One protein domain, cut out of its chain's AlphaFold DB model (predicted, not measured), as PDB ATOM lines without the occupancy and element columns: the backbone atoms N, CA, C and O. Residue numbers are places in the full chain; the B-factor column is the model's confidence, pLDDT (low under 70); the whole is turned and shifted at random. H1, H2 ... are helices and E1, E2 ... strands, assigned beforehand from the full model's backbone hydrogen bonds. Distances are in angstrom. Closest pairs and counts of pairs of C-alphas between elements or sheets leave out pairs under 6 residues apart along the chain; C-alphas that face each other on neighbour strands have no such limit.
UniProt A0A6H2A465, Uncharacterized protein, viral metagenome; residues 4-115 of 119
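Overview. This is residues 4 to 115 of the 119 residues of an uncharacterized protein of viral metagenome (UniProt A0A6H2A465). An elongated model has two parts: a strongly twisted, three-stranded sheet at one end, and at the other three helices, of which H3 and H4 make a long helical hairpin with H2 packed slantwise on it. H1 sits between the two parts, touching the last part of H4 and grazing the sheet. The printed part has 112 residues, with four named helices and three named strands in the order H1 E1 E2 E3 H2 H3 H4; the sheet's order is E1 E2 E3, antiparallel throughout, and the class is mixed, helices and strands. It is only just compact, close to loose, with a radius of gyration of the C-alphas of 15.8 A and spans of 52 by 33 by 22 A.

Along the chain. H1, residues 4 to 12, starts with C-alpha 4 at (205.690, 201.247, 309.767) and is 11.9 A long. E1 is residues 17 to 21, 12.7 A. E2, residues 24 to 36, measures 14.4 A and bends by 137 degrees at residue 27; E3, residues 39 to 46, measures 13.6 A and bends by 103 degrees at residue 42. H2, residues 56 to 68, is 18.3 A long and begins with C-alpha 56 at (215.290, 187.789, 319.580). H3, residues 72 to 88, is 24.1 A, and H4, residues 96 to 113, is 26.4 A, ending with C-alpha 113 at (201.253, 201.177, 320.300).

Arrangement. E1, E2 and E3 form a meander, each strand the antiparallel neighbour of the one before, with E1 and E3 as edge strands. In the hairpin E1 and E2, N 19 and O 26 are within hydrogen-bond range at 2.9 A; in the hairpin E2 and E3, N 27 and O 45 are at 2.9 A. H1 only grazes the sheet, with residues 7 to 11. H1 touches residues 106 to 113 of H4 at a steep tilt of 61 degrees, the closest C-alphas being those of Lys 12 and Ala 113, 5.1 A apart. H4 is the hub, touching three helices. H2, H3 and H4 form an up-and-down bundle, each helix running against the one before it. H3 and H4, a helical hairpin, touch at a shallow tilt of 8 degrees, opposite ways, with the C-alphas of Cys 82 and Phe 101 closest at 6.0 A. H2 touches residues 102 to 109 of H4 at a steep tilt of 44 degrees, closest at the C-alphas of Ala 59 and Thr 102, 5.3 A. H2 and H3, also a helical hairpin, touch at a steep tilt of 41 degrees, closest at the C-alphas of Leu 66 and Arg 72, 6.4 A. H2, H3 and H4 are not on the sheet. In H1 and H2 every O i to N i+4 pair is within hydrogen-bond range; in H3 9 of 13 are, in H4 11 of 14.

Size, cuts and confidence. The C-alphas farthest apart, those of Asp 37 and Thr 88, are 51.8 A apart. The printed part has no cut and no long link. Mean pLDDT of the printed part is 75.3, with residues 37 to 39 and 72 to 100 under 70.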
ATOM      1  N   GLU A   4     206.536 200.255 309.085       94.06
ATOM      2  CA  GLU A   4     205.690 201.247 309.767       94.06
ATOM      3  C   GLU A   4     205.228 200.758 311.150       94.06
ATOM      4  O   GLU A   4     205.203 201.521 312.115       94.06
ATOM      5  N   GLN A   5     204.896 199.472 311.267       95.00
ATOM      6  CA  GLN A   5     204.522 198.841 312.533       95.00
ATOM      7  C   GLN A   5     205.711 198.758 313.500       95.00
ATOM      8  O   GLN A   5     205.550 199.017 314.693       95.00
ATOM      9  N   ILE A   6     206.905 198.441 312.991       93.81
ATOM     10  CA  ILE A   6     208.148 198.417 313.778       93.81
ATOM     11  C   ILE A   6     208.461 199.819 314.321       93.81
ATOM     12  O   ILE A   6     208.711 199.981 315.519       93.81
ATOM     13  N   ASP A   7     208.361 200.845 313.475       93.62
ATOM     14  CA  ASP A   7     208.560 202.246 313.854       93.62
ATOM     15  C   ASP A   7     207.544 202.708 314.905       93.62
ATOM     16  O   ASP A   7     207.866 203.465 315.832       93.62
ATOM     17  N   LEU A   8     206.299 202.245 314.788       94.56
ATOM     18  CA  LEU A   8     205.251 202.557 315.748       94.56
ATOM     19  C   LEU A   8     205.566 201.959 317.127       94.56
ATOM     20  O   LEU A   8     205.423 202.653 318.133       94.56
ATOM     21  N   ILE A   9     206.065 200.719 317.191       93.69
ATOM     22  CA  ILE A   9     206.527 200.098 318.445       93.69
ATOM     23  C   ILE A   9     207.696 200.893 319.039       93.69
ATOM     24  O   ILE A   9     207.643 201.275 320.213       93.69
ATOM     25  N   ALA A  10     208.724 201.194 318.241       93.06
ATOM     26  CA  ALA A  10     209.895 201.944 318.697       93.06
ATOM     27  C   ALA A  10     209.509 203.315 319.283       93.06
ATOM     28  O   ALA A  10     209.986 203.722 320.342       93.06
ATOM     29  N   THR A  11     208.578 204.024 318.649       93.12
ATOM     30  CA  THR A  11     208.187 205.369 319.096       93.12
ATOM     31  C   THR A  11     207.175 205.369 320.240       93.12
ATOM     32  O   THR A  11     207.299 206.178 321.160       93.12
ATOM     33  N   LYS A  12     206.159 204.498 320.215       92.31
ATOM     34  CA  LYS A  12     205.041 204.529 321.178       92.31
ATOM     35  C   LYS A  12     205.254 203.654 322.403       92.31
ATOM     36  O   LYS A  12     204.794 204.026 323.477       92.31
ATOM     37  N   VAL A  13     205.928 202.516 322.250       90.56
ATOM     38  CA  VAL A  13     206.211 201.596 323.363       90.56
ATOM     39  C   VAL A  13     207.567 201.925 323.964       90.56
ATOM     40  O   VAL A  13     207.670 202.142 325.172       90.56
ATOM     41  N   MET A  14     208.600 202.015 323.125       90.44
ATOM     42  CA  MET A  14     209.956 202.257 323.619       90.44
ATOM     43  C   MET A  14     210.202 203.725 323.975       90.44
ATOM     44  O   MET A  14     211.041 204.019 324.824       90.44
ATOM     45  N   GLY A  15     209.440 204.649 323.379       89.75
ATOM     46  CA  GLY A  15     209.640 206.089 323.562       89.75
ATOM     47  C   GLY A  15     210.892 206.610 322.851       89.75
ATOM     48  O   GLY A  15     211.373 207.698 323.174       89.75
ATOM     49  N   TRP A  16     211.434 205.835 321.909       92.81
ATOM     50  CA  TRP A  16     212.651 206.179 321.189       92.81
ATOM     51  C   TRP A  16     212.384 207.186 320.080       92.81
ATOM     52  O   TRP A  16     211.272 207.324 319.559       92.81
ATOM     53  N   LYS A  17     213.439 207.904 319.707       90.56
ATOM     54  CA  LYS A  17     213.432 208.861 318.602       90.56
ATOM     55  C   LYS A  17     214.479 208.455 317.582       90.56
ATOM     56  O   LYS A  17     215.557 208.002 317.962       90.56
ATOM     57  N   ARG A  18     214.168 208.677 316.304       90.00
ATOM     58  CA  ARG A  18     215.159 208.563 315.235       90.00
ATOM     59  C   ARG A  18     216.158 209.704 315.337       90.00
ATOM     60  O   ARG A  18     215.765 210.864 315.483       90.00
ATOM     61  N   GLN A  19     217.432 209.364 315.263       87.00
ATOM     62  CA  GLN A  19     218.542 210.305 315.253       87.00
ATOM     63  C   GLN A  19     219.495 209.943 314.128       87.00
ATOM     64  O   GLN A  19     219.680 208.772 313.829       87.00
ATOM     65  N   HIS A  20     220.113 210.944 313.512       83.19
ATOM     66  CA  HIS A  20     221.065 210.716 312.435       83.19
ATOM     67  C   HIS A  20     222.462 211.130 312.887       83.19
ATOM     68  O   HIS A  20     222.676 212.282 313.272       83.19
ATOM     69  N   ALA A  21     223.409 210.197 312.833       78.38
ATOM     70  CA  ALA A  21     224.813 210.448 313.134       78.38
ATOM     71  C   ALA A  21     225.695 209.543 312.262       78.38
ATOM     72  O   ALA A  21     225.438 208.348 312.138       78.38
ATOM     73  N   CYS A  22     226.723 210.122 311.638       75.50
ATOM     74  CA  CYS A  22     227.650 209.432 310.727       75.50
ATOM     75  C   CYS A  22     227.027 208.643 309.583       75.50
ATOM     76  O   CYS A  22     227.518 207.580 309.217       75.50
ATOM     77  N   GLY A  23     225.974 209.189 308.975       79.81
ATOM     78  CA  GLY A  23     225.335 208.541 307.833       79.81
ATOM     79  C   GLY A  23     224.477 207.336 308.216       79.81
ATOM     80  O   GLY A  23     223.965 206.682 307.316       79.81
ATOM     81  N   ILE A  24     224.299 207.070 309.515       80.56
ATOM     82  CA  ILE A  24     223.479 205.984 310.056       80.56
ATOM     83  C   ILE A  24     222.289 206.595 310.807       80.56
ATOM     84  O   ILE A  24     222.427 207.618 311.493       80.56
ATOM     85  N   GLU A  25     221.112 205.990 310.652       87.12
ATOM     86  CA  GLU A  25     219.948 206.296 311.482       87.12
ATOM     87  C   GLU A  25     219.941 205.396 312.720       87.12
ATOM     88  O   GLU A  25     220.024 204.178 312.633       87.12
ATOM     89  N   TRP A  26     219.802 206.006 313.889       86.75
ATOM     90  CA  TRP A  26     219.817 205.334 315.180       86.75
ATOM     91  C   TRP A  26     218.482 205.500 315.893       86.75
ATOM     92  O   TRP A  26     217.899 206.593 315.903       86.75
ATOM     93  N   TRP A  27     218.045 204.449 316.582       90.31
ATOM     94  CA  TRP A  27     217.095 204.576 317.676       90.31
ATOM     95  C   TRP A  27     217.817 205.026 318.942       90.31
ATOM     96  O   TRP A  27     218.836 204.451 319.338       90.31
ATOM     97  N   ALA A  28     217.274 206.058 319.583       87.12
ATOM     98  CA  ALA A  28     217.878 206.661 320.759       87.12
ATOM     99  C   ALA A  28     216.842 207.045 321.827       87.12
ATOM    100  O   ALA A  28     215.698 207.386 321.500       87.12
ATOM    101  N   ASP A  29     217.246 207.018 323.100       83.50
ATOM    102  CA  ASP A  29     216.427 207.493 324.222       83.50
ATOM    103  C   ASP A  29     216.550 209.018 324.441       83.50
ATOM    104  O   ASP A  29     217.155 209.763 323.664       83.50
ATOM    105  N   GLU A  30     215.938 209.523 325.514       78.50
ATOM    106  CA  GLU A  30     215.960 210.946 325.874       78.50
ATOM    107  C   GLU A  30     217.352 211.489 326.248       78.50
ATOM    108  O   GLU A  30     217.588 212.708 326.198       78.50
ATOM    109  N   SER A  31     218.285 210.597 326.589       79.06
ATOM    110  CA  SER A  31     219.664 210.930 326.931       79.06
ATOM    111  C   SER A  31     220.545 211.146 325.697       79.06
ATOM    112  O   SER A  31     221.714 211.505 325.851       79.06
ATOM    113  N   PHE A  32     219.998 210.997 324.481       78.88
ATOM    114  CA  PHE A  32     220.761 211.154 323.247       78.88
ATOM    115  C   PHE A  32     221.471 212.502 323.152       78.88
ATOM    116  O   PHE A  32     220.840 213.565 323.238       78.88
ATOM    117  N   ARG A  33     222.784 212.470 322.932       77.06
ATOM    118  CA  ARG A  33     223.620 213.652 322.689       77.06
ATOM    119  C   ARG A  33     224.719 213.288 321.697       77.06
ATOM    120  O   ARG A  33     225.322 212.227 321.817       77.06
ATOM    121  N   ILE A  34     225.012 214.195 320.767       74.31
ATOM    122  CA  ILE A  34     226.193 214.094 319.901       74.31
ATOM    123  C   ILE A  34     227.405 214.562 320.714       74.31
ATOM    124  O   ILE A  34     227.407 215.680 321.231       74.31
ATOM    125  N   ILE A  35     228.400 213.692 320.861       76.62
ATOM    126  CA  ILE A  35     229.654 213.943 321.583       76.62
ATOM    127  C   ILE A  35     230.708 214.498 320.619       76.62
ATOM    128  O   ILE A  35     231.434 215.430 320.960       76.62
ATOM    129  N   SER A  36     230.788 213.933 319.414       74.38
ATOM    130  CA  SER A  36     231.727 214.324 318.363       74.38
ATOM    131  C   SER A  36     231.196 213.898 316.993       74.38
ATOM    132  O   SER A  36     230.121 213.302 316.909       74.38
ATOM    133  N   ASP A  37     231.950 214.191 315.929       64.81
ATOM    134  CA  ASP A  37     231.527 213.978 314.543       64.81
ATOM    135  C   ASP A  37     231.018 212.558 314.260       64.81
ATOM    136  O   ASP A  37     230.180 212.451 313.375       64.81
ATOM    137  N   CYS A  38     231.423 211.530 315.035       69.62
ATOM    138  CA  CYS A  38     230.896 210.152 314.975       69.62
ATOM    139  C   CYS A  38     230.609 209.463 316.312       69.62
ATOM    140  O   CYS A  38     230.418 208.247 316.346       69.62
ATOM    141  N   GLU A  39     230.541 210.200 317.414       68.69
ATOM    142  CA  GLU A  39     230.207 209.612 318.709       68.69
ATOM    143  C   GLU A  39     228.924 210.229 319.239       68.69
ATOM    144  O   GLU A  39     228.776 211.451 319.290       68.69
ATOM    145  N   ALA A  40     228.003 209.378 319.674       71.38
ATOM    146  CA  ALA A  40     226.782 209.792 320.339       71.38
ATOM    147  C   ALA A  40     226.538 208.938 321.589       71.38
ATOM    148  O   ALA A  40     226.775 207.731 321.586       71.38
ATOM    149  N   THR A  41     226.069 209.563 322.670       75.56
ATOM    150  CA  THR A  41     225.509 208.849 323.829       75.56
ATOM    151  C   THR A  41     224.027 208.588 323.612       75.56
ATOM    152  O   THR A  41     223.403 209.255 322.791       75.56
ATOM    153  N   GLY A  42     223.440 207.665 324.379       71.62
ATOM    154  CA  GLY A  42     221.997 207.390 324.334       71.62
ATOM    155  C   GLY A  42     221.531 206.701 323.048       71.62
ATOM    156  O   GLY A  42     220.330 206.612 322.810       71.62
ATOM    157  N   VAL A  43     222.471 206.234 322.217       73.31
ATOM    158  CA  VAL A  43     222.219 205.334 321.084       73.31
ATOM    159  C   VAL A  43     221.907 203.945 321.623       73.31
ATOM    160  O   VAL A  43     222.601 203.460 322.518       73.31
ATOM    161  N   ILE A  44     220.881 203.311 321.066       73.50
ATOM    162  CA  ILE A  44     220.411 202.003 321.522       73.50
ATOM    163  C   ILE A  44     220.683 200.940 320.467       73.50
ATOM    164  O   ILE A  44     221.295 199.919 320.773       73.50
ATOM    165  N   ILE A  45     220.238 201.179 319.236       79.56
ATOM    166  CA  ILE A  45     220.350 200.232 318.127       79.56
ATOM    167  C   ILE A  45     220.222 200.982 316.796       79.56
ATOM    168  O   ILE A  45     219.582 202.037 316.744       79.56
ATOM    169  N   ASP A  46     220.851 200.467 315.740       83.69
ATOM    170  CA  ASP A  46     220.612 200.929 314.369       83.69
ATOM    171  C   ASP A  46     219.118 200.753 314.037       83.69
ATOM    172  O   ASP A  46     218.476 199.800 314.492       83.69
ATOM    173  N   VAL A  47     218.535 201.693 313.291       83.25
ATOM    174  CA  VAL A  47     217.137 201.584 312.857       83.25
ATOM    175  C   VAL A  47     216.911 200.311 312.045       83.25
ATOM    176  O   VAL A  47     215.881 199.664 312.248       83.25
ATOM    177  N   ASP A  48     217.870 199.926 311.205       83.75
ATOM    178  CA  ASP A  48     217.763 198.754 310.331       83.75
ATOM    179  C   ASP A  48     217.904 197.425 311.102       83.75
ATOM    180  O   ASP A  48     217.372 196.398 310.676       83.75
ATOM    181  N   ASP A  49     218.550 197.445 312.274       86.06
ATOM    182  CA  ASP A  49     218.757 196.259 313.118       86.06
ATOM    183  C   ASP A  49     217.607 196.012 314.114       86.06
ATOM    184  O   ASP A  49     217.508 194.933 314.717       86.06
ATOM    185  N   PHE A  50     216.718 196.993 314.311       90.00
ATOM    186  CA  PHE A  50     215.581 196.846 315.215       90.00
ATOM    187  C   PHE A  50     214.395 196.169 314.526       90.00
ATOM    188  O   PHE A  50     213.602 196.804 313.834       90.00
ATOM    189  N   ASN A  51     214.214 194.875 314.789       91.12
ATOM    190  CA  ASN A  51     213.053 194.119 314.327       91.12
ATOM    191  C   ASN A  51     212.568 193.145 315.414       91.12
ATOM    192  O   ASN A  51     213.041 192.009 315.480       91.12
ATOM    193  N   PRO A  52     211.617 193.545 316.280       85.81
ATOM    194  CA  PRO A  52     211.139 192.692 317.369       85.81
ATOM    195  C   PRO A  52     210.324 191.483 316.893       85.81
ATOM    196  O   PRO A  52     210.064 190.591 317.691       85.81
ATOM    197  N   TYR A  53     209.924 191.437 315.619       85.62
ATOM    198  CA  TYR A  53     209.190 190.312 315.042       85.62
ATOM    199  C   TYR A  53     210.132 189.173 314.616       85.62
ATOM    200  O   TYR A  53     209.800 188.004 314.795       85.62
ATOM    201  N   GLU A  54     211.318 189.505 314.097       83.62
ATOM    202  CA  GLU A  54     212.270 188.526 313.541       83.62
ATOM    203  C   GLU A  54     213.510 188.310 314.418       83.62
ATOM    204  O   GLU A  54     214.137 187.254 314.356       83.62
ATOM    205  N   CYS A  55     213.868 189.287 315.256       83.38
ATOM    206  CA  CYS A  55     215.090 189.267 316.052       83.38
ATOM    207  C   CYS A  55     214.798 189.123 317.549       83.38
ATOM    208  O   CYS A  55     214.161 189.971 318.178       83.38
ATOM    209  N   TRP A  56     215.369 188.075 318.146       80.75
ATOM    210  CA  TRP A  56     215.290 187.789 319.580       80.75
ATOM    211  C   TRP A  56     215.792 188.935 320.460       80.75
ATOM    212  O   TRP A  56     215.163 189.249 321.468       80.75
ATOM    213  N   GLY A  57     216.897 189.578 320.074       81.31
ATOM    214  CA  GLY A  57     217.446 190.708 320.826       81.31
ATOM    215  C   GLY A  57     216.467 191.881 320.883       81.31
ATOM    216  O   GLY A  57     216.192 192.408 321.958       81.31
ATOM    217  N   SER A  58     215.862 192.218 319.742       86.75
ATOM    218  CA  SER A  58     214.851 193.276 319.653       86.75
ATOM    219  C   SER A  58     213.574 192.920 320.423       86.75
ATOM    220  O   SER A  58     213.032 193.760 321.138       86.75
ATOM    221  N   ALA A  59     213.112 191.668 320.337       85.25
ATOM    222  CA  ALA A  59     211.961 191.192 321.105       85.25
ATOM    223  C   ALA A  59     212.215 191.254 322.620       85.25
ATOM    224  O   ALA A  59     211.339 191.673 323.372       85.25
ATOM    225  N   GLY A  60     213.424 190.903 323.069       82.94
ATOM    226  CA  GLY A  60     213.841 191.021 324.468       82.94
ATOM    227  C   GLY A  60     213.807 192.464 324.978       82.94
ATOM    228  O   GLY A  60     213.263 192.722 326.048       82.94
ATOM    229  N   MET A  61     214.284 193.427 324.182       87.69
ATOM    230  CA  MET A  61     214.206 194.851 324.539       87.69
ATOM    231  C   MET A  61     212.753 195.317 324.711       87.69
ATOM    232  O   MET A  61     212.423 196.004 325.679       87.69
ATOM    233  N   VAL A  62     211.869 194.920 323.791       88.44
ATOM    234  CA  VAL A  62     210.439 195.248 323.867       88.44
ATOM    235  C   VAL A  62     209.793 194.589 325.084       88.44
ATOM    236  O   VAL A  62     209.028 195.238 325.796       88.44
ATOM    237  N   TRP A  63     210.121 193.327 325.358       85.25
ATOM    238  CA  TRP A  63     209.662 192.607 326.542       85.25
ATOM    239  C   TRP A  63     210.000 193.355 327.833       85.25
ATOM    240  O   TRP A  63     209.101 193.643 328.630       85.25
ATOM    241  N   ASP A  64     211.269 193.714 328.018       84.62
ATOM    242  CA  ASP A  64     211.733 194.416 329.216       84.62
ATOM    243  C   ASP A  64     210.990 195.742 329.395       84.62
ATOM    244  O   ASP A  64     210.535 196.067 330.498       84.62
ATOM    245  N   LYS A  65     210.757 196.468 328.295       87.12
ATOM    246  CA  LYS A  65     209.997 197.715 328.330       87.12
ATOM    247  C   LYS A  65     208.528 197.509 328.681       87.12
ATOM    248  O   LYS A  65     207.972 198.268 329.473       87.12
ATOM    249  N   LEU A  66     207.876 196.487 328.134       83.94
ATOM    250  CA  LEU A  66     206.491 196.157 328.480       83.94
ATOM    251  C   LEU A  66     206.354 195.806 329.967       83.94
ATOM    252  O   LEU A  66     205.383 196.215 330.609       83.94
ATOM    253  N   VAL A  67     207.332 195.093 330.529       81.94
ATOM    254  CA  VAL A  67     207.394 194.787 331.963       81.94
ATOM    255  C   VAL A  67     207.570 196.062 332.791       81.94
ATOM    256  O   VAL A  67     206.816 196.251 333.748       81.94
ATOM    257  N   GLU A  68     208.491 196.953 332.410       83.25
ATOM    258  CA  GLU A  68     208.693 198.269 333.044       83.25
ATOM    259  C   GLU A  68     207.397 199.096 333.052       83.25
ATOM    260  O   GLU A  68     207.021 199.684 334.067       83.25
ATOM    261  N   LEU A  69     206.662 199.086 331.940       80.44
ATOM    262  CA  LEU A  69     205.390 199.791 331.782       80.44
ATOM    263  C   LEU A  69     204.205 199.094 332.476       80.44
ATOM    264  O   LEU A  69     203.076 199.581 332.374       80.44
ATOM    265  N   GLY A  70     204.417 197.984 333.185       78.44
ATOM    266  CA  GLY A  70     203.369 197.286 333.931       78.44
ATOM    267  C   GLY A  70     202.456 196.399 333.079       78.44
ATOM    268  O   GLY A  70     201.502 195.831 333.606       78.44
ATOM    269  N   TYR A  71     202.765 196.185 331.798       76.56
ATOM    270  CA  TYR A  71     202.041 195.255 330.918       76.56
ATOM    271  C   TYR A  71     202.464 193.791 331.119       76.56
ATOM    272  O   TYR A  71     202.193 192.927 330.284       76.56
ATOM    273  N   ARG A  72     203.099 193.492 332.259       63.44
ATOM    274  CA  ARG A  72     203.668 192.184 332.587       63.44
ATOM    275  C   ARG A  72     202.661 191.040 332.462       63.44
ATOM    276  O   ARG A  72     203.085 189.974 332.059       63.44
ATOM    277  N   LEU A  73     201.369 191.225 332.747       55.69
ATOM    278  CA  LEU A  73     200.363 190.151 332.626       55.69
ATOM    279  C   LEU A  73     200.022 189.795 331.169       55.69
ATOM    280  O   LEU A  73     199.864 188.620 330.849       55.69
ATOM    281  N   LEU A  74     199.960 190.792 330.279       59.84
ATOM    282  CA  LEU A  74     199.811 190.569 328.834       59.84
ATOM    283  C   LEU A  74     201.055 189.883 328.270       59.84
ATOM    284  O   LEU A  74     200.951 188.954 327.477       59.84
ATOM    285  N   ALA A  75     202.223 190.308 328.744       54.44
ATOM    286  CA  ALA A  75     203.499 189.728 328.380       54.44
ATOM    287  C   ALA A  75     203.620 188.278 328.921       54.44
ATOM    288  O   ALA A  75     203.942 187.360 328.172       54.44
ATOM    289  N   GLN A  76     203.278 188.022 330.188       57.16
ATOM    290  CA  GLN A  76     203.384 186.713 330.852       57.16
ATOM    291  C   GLN A  76     202.469 185.649 330.252       57.16
ATOM    292  O   GLN A  76     202.924 184.533 330.026       57.16
ATOM    293  N   GLY A  77     201.215 185.985 329.927       57.25
ATOM    294  CA  GLY A  77     200.312 185.039 329.258       57.25
ATOM    295  C   GLY A  77     200.833 184.583 327.889       57.25
ATOM    296  O   GLY A  77     200.572 183.460 327.464       57.25
ATOM    297  N   ILE A  78     201.622 185.432 327.227       59.31
ATOM    298  CA  ILE A  78     202.303 185.133 325.965       59.31
ATOM    299  C   ILE A  78     203.561 184.273 326.198       59.31
ATOM    300  O   ILE A  78     203.780 183.291 325.492       59.31
ATOM    301  N   THR A  79     204.371 184.590 327.216       55.97
ATOM    302  CA  THR A  79     205.602 183.838 327.549       55.97
ATOM    303  C   THR A  79     205.309 182.441 328.065       55.97
ATOM    304  O   THR A  79     206.024 181.511 327.712       55.97
ATOM    305  N   GLU A  80     204.296 182.277 328.919       55.59
ATOM    306  CA  GLU A  80     203.926 180.977 329.485       55.59
ATOM    307  C   GLU A  80     203.429 180.025 328.394       55.59
ATOM    308  O   GLU A  80     203.798 178.852 328.401       55.59
ATOM    309  N   GLY A  81     202.688 180.541 327.404       53.47
ATOM    310  CA  GLY A  81     202.291 179.787 326.217       53.47
ATOM    311  C   GLY A  81     203.491 179.295 325.401       53.47
ATOM    312  O   GLY A  81     203.555 178.114 325.076       53.47
ATOM    313  N   CYS A  82     204.473 180.162 325.136       53.62
ATOM    314  CA  CYS A  82     205.675 179.796 324.375       53.62
ATOM    315  C   CYS A  82     206.649 178.890 325.157       53.62
ATOM    316  O   CYS A  82     207.202 177.948 324.591       53.62
ATOM    317  N   MET A  83     206.859 179.132 326.458       46.72
ATOM    318  CA  MET A  83     207.730 178.295 327.297       46.72
ATOM    319  C   MET A  83     207.146 176.897 327.532       46.72
ATOM    320  O   MET A  83     207.903 175.931 327.598       46.72
ATOM    321  N   ALA A  84     205.818 176.762 327.626       47.44
ATOM    322  CA  ALA A  84     205.169 175.458 327.737       47.44
ATOM    323  C   ALA A  84     205.428 174.578 326.501       47.44
ATOM    324  O   ALA A  84     205.640 173.379 326.655       47.44
ATOM    325  N   THR A  85     205.488 175.167 325.301       42.69
ATOM    326  CA  THR A  85     205.825 174.453 324.056       42.69
ATOM    327  C   THR A  85     207.298 174.021 324.007       42.69
ATOM    328  O   THR A  85     207.604 172.945 323.499       42.69
ATOM    329  N   TRP A  86     208.207 174.805 324.600       41.50
ATOM    330  CA  TRP A  86     209.645 174.495 324.665       41.50
ATOM    331  C   TRP A  86     209.964 173.264 325.526       41.50
ATOM    332  O   TRP A  86     210.843 172.481 325.188       41.50
ATOM    333  N   ILE A  87     209.234 173.065 326.627       45.03
ATOM    334  CA  ILE A  87     209.454 171.932 327.547       45.03
ATOM    335  C   ILE A  87     208.918 170.609 326.961       45.03
ATOM    336  O   ILE A  87     209.321 169.532 327.399       45.03
ATOM    337  N   THR A  88     208.021 170.668 325.972       43.28
ATOM    338  CA  THR A  88     207.360 169.482 325.402       43.28
ATOM    339  C   THR A  88     208.002 168.926 324.133       43.28
ATOM    340  O   THR A  88     207.735 167.772 323.804       43.28
ATOM    341  N   GLU A  89     208.837 169.693 323.427       43.06
ATOM    342  CA  GLU A  89     209.492 169.236 322.195       43.06
ATOM    343  C   GLU A  89     210.998 169.058 322.393       43.06
ATOM    344  O   GLU A  89     211.797 169.989 322.335       43.06
ATOM    345  N   ASP A  90     211.375 167.801 322.594       52.62
ATOM    346  CA  ASP A  90     212.742 167.297 322.532       52.62
ATOM    347  C   ASP A  90     213.201 167.363 321.062       52.62
ATOM    348  O   ASP A  90     213.069 166.388 320.322       52.62
ATOM    349  N   SER A  91     213.604 168.533 320.545       40.25
ATOM    350  CA  SER A  91     213.992 168.608 319.133       40.25
ATOM    351  C   SER A  91     215.023 169.679 318.786       40.25
ATOM    352  O   SER A  91     214.981 170.840 319.183       40.25
ATOM    353  N   THR A  92     215.970 169.235 317.976       44.78
ATOM    354  CA  THR A  92     217.086 169.930 317.334       44.78
ATOM    355  C   THR A  92     216.668 171.004 316.319       44.78
ATOM    356  O   THR A  92     217.455 171.334 315.436       44.78
ATOM    357  N   ASP A  93     215.450 171.543 316.418       47.25
ATOM    358  CA  ASP A  93     214.906 172.539 315.496       47.25
ATOM    359  C   ASP A  93     214.269 173.710 316.260       47.25
ATOM    360  O   ASP A  93     213.067 173.971 316.249       47.25
ATOM    361  N   SER A  94     215.123 174.450 316.966       45.22
ATOM    362  CA  SER A  94     214.768 175.618 317.782       45.22
ATOM    363  C   SER A  94     214.270 176.830 316.977       45.22
ATOM    364  O   SER A  94     214.125 177.914 317.541       45.22
ATOM    365  N   THR A  95     214.051 176.691 315.666       46.66
ATOM    366  CA  THR A  95     213.684 177.793 314.765       46.66
ATOM    367  C   THR A  95     212.167 177.981 314.638       46.66
ATOM    368  O   THR A  95     211.709 179.115 314.520       46.66
ATOM    369  N   GLY A  96     211.372 176.908 314.749       44.50
ATOM    370  CA  GLY A  96     209.913 176.952 314.561       44.50
ATOM    371  C   GLY A  96     209.102 177.326 315.809       44.50
ATOM    372  O   GLY A  96     208.144 178.086 315.722       44.50
ATOM    373  N   ILE A  97     209.509 176.849 316.988       48.38
ATOM    374  CA  ILE A  97     208.794 177.071 318.265       48.38
ATOM    375  C   ILE A  97     208.996 178.511 318.777       48.38
ATOM    376  O   ILE A  97     208.151 179.098 319.453       48.38
ATOM    377  N   CYS A  98     210.130 179.099 318.404       49.50
ATOM    378  CA  CYS A  98     210.641 180.375 318.889       49.50
ATOM    379  C   CYS A  98     210.183 181.589 318.069       49.50
ATOM    380  O   CYS A  98     210.182 182.699 318.600       49.50
ATOM    381  N   GLY A  99     209.757 181.393 316.814       53.91
ATOM    382  CA  GLY A  99     209.135 182.457 316.018       53.91
ATOM    383  C   GLY A  99     207.851 182.981 316.667       53.91
ATOM    384  O   GLY A  99     207.591 184.177 316.633       53.91
ATOM    385  N   GLY A 100     207.112 182.113 317.371       64.94
ATOM    386  CA  GLY A 100     205.913 182.506 318.112       64.94
ATOM    387  C   GLY A 100     206.189 183.462 319.279       64.94
ATOM    388  O   GLY A 100     205.327 184.268 319.611       64.94
ATOM    389  N   PHE A 101     207.385 183.422 319.878       72.00
ATOM    390  CA  PHE A 101     207.747 184.308 320.988       72.00
ATOM    391  C   PHE A 101     208.011 185.740 320.513       72.00
ATOM    392  O   PHE A 101     207.407 186.683 321.031       72.00
ATOM    393  N   THR A 102     208.883 185.905 319.511       81.81
ATOM    394  CA  THR A 102     209.190 187.220 318.927       81.81
ATOM    395  C   THR A 102     207.947 187.812 318.268       81.81
ATOM    396  O   THR A 102     207.607 188.969 318.513       81.81
ATOM    397  N   GLU A 103     207.184 186.991 317.540       84.31
ATOM    398  CA  GLU A 103     205.898 187.381 316.967       84.31
ATOM    399  C   GLU A 103     204.917 187.859 318.039       84.31
ATOM    400  O   GLU A 103     204.383 188.962 317.925       84.31
ATOM    401  N   ALA A 104     204.686 187.086 319.099       77.56
ATOM    402  CA  ALA A 104     203.670 187.438 320.080       77.56
ATOM    403  C   ALA A 104     204.045 188.685 320.899       77.56
ATOM    404  O   ALA A 104     203.172 189.513 321.171       77.56
ATOM    405  N   ILE A 105     205.329 188.882 321.226       83.12
ATOM    406  CA  ILE A 105     205.802 190.138 321.830       83.12
ATOM    407  C   ILE A 105     205.568 191.310 320.883       83.12
ATOM    408  O   ILE A 105     205.006 192.325 321.298       83.12
ATOM    409  N   ALA A 106     205.965 191.175 319.617       89.00
ATOM    410  CA  ALA A 106     205.810 192.237 318.636       89.00
ATOM    411  C   ALA A 106     204.328 192.594 318.426       89.00
ATOM    412  O   ALA A 106     203.979 193.770 318.403       89.00
ATOM    413  N   GLN A 107     203.435 191.603 318.348       86.56
ATOM    414  CA  GLN A 107     201.988 191.811 318.207       86.56
ATOM    415  C   GLN A 107     201.371 192.477 319.444       86.56
ATOM    416  O   GLN A 107     200.554 193.390 319.317       86.56
ATOM    417  N   ALA A 108     201.769 192.062 320.649       83.81
ATOM    418  CA  ALA A 108     201.313 192.696 321.883       83.81
ATOM    419  C   ALA A 108     201.764 194.158 321.962       83.81
ATOM    420  O   ALA A 108     200.962 195.041 322.271       83.81
ATOM    421  N   ALA A 109     203.031 194.416 321.633       88.44
ATOM    422  CA  ALA A 109     203.586 195.758 321.587       88.44
ATOM    423  C   ALA A 109     202.882 196.624 320.537       88.44
ATOM    424  O   ALA A 109     202.514 197.753 320.846       88.44
ATOM    425  N   LEU A 110     202.621 196.089 319.340       90.81
ATOM    426  CA  LEU A 110     201.894 196.795 318.287       90.81
ATOM    427  C   LEU A 110     200.484 197.179 318.744       90.81
ATOM    428  O   LEU A 110     200.100 198.340 318.636       90.81
ATOM    429  N   LYS A 111     199.741 196.244 319.344       86.69
ATOM    430  CA  LYS A 111     198.392 196.513 319.857       86.69
ATOM    431  C   LYS A 111     198.380 197.624 320.911       86.69
ATOM    432  O   LYS A 111     197.459 198.437 320.943       86.69
ATOM    433  N   ILE A 112     199.390 197.667 321.781       86.00
ATOM    434  CA  ILE A 112     199.560 198.748 322.763       86.00
ATOM    435  C   ILE A 112     199.908 200.063 322.054       86.00
ATOM    436  O   ILE A 112     199.325 201.100 322.368       86.00
ATOM    437  N   ALA A 113     200.815 200.021 321.078       89.62
ATOM    438  CA  ALA A 113     201.253 201.177 320.300       89.62
ATOM    439  C   ALA A 113     200.101 201.842 319.521       89.62
ATOM    440  O   ALA A 113     200.040 203.068 319.424       89.62
ATOM    441  N   GLU A 114     199.162 201.037 319.022       90.06
ATOM    442  CA  GLU A 114     197.930 201.464 318.346       90.06
ATOM    443  C   GLU A 114     196.863 202.018 319.312       90.06
ATOM    444  O   GLU A 114     195.823 202.505 318.872       90.06
ATOM    445  N   GLY A 115     197.103 201.974 320.629       82.94
ATOM    446  CA  GLY A 115     196.150 202.411 321.652       82.94
ATOM    447  C   GLY A 115     195.051 201.387 321.955       82.94
ATOM    448  O   GLY A 115     194.066 201.716 322.607       82.94
TER     449      GLY A 115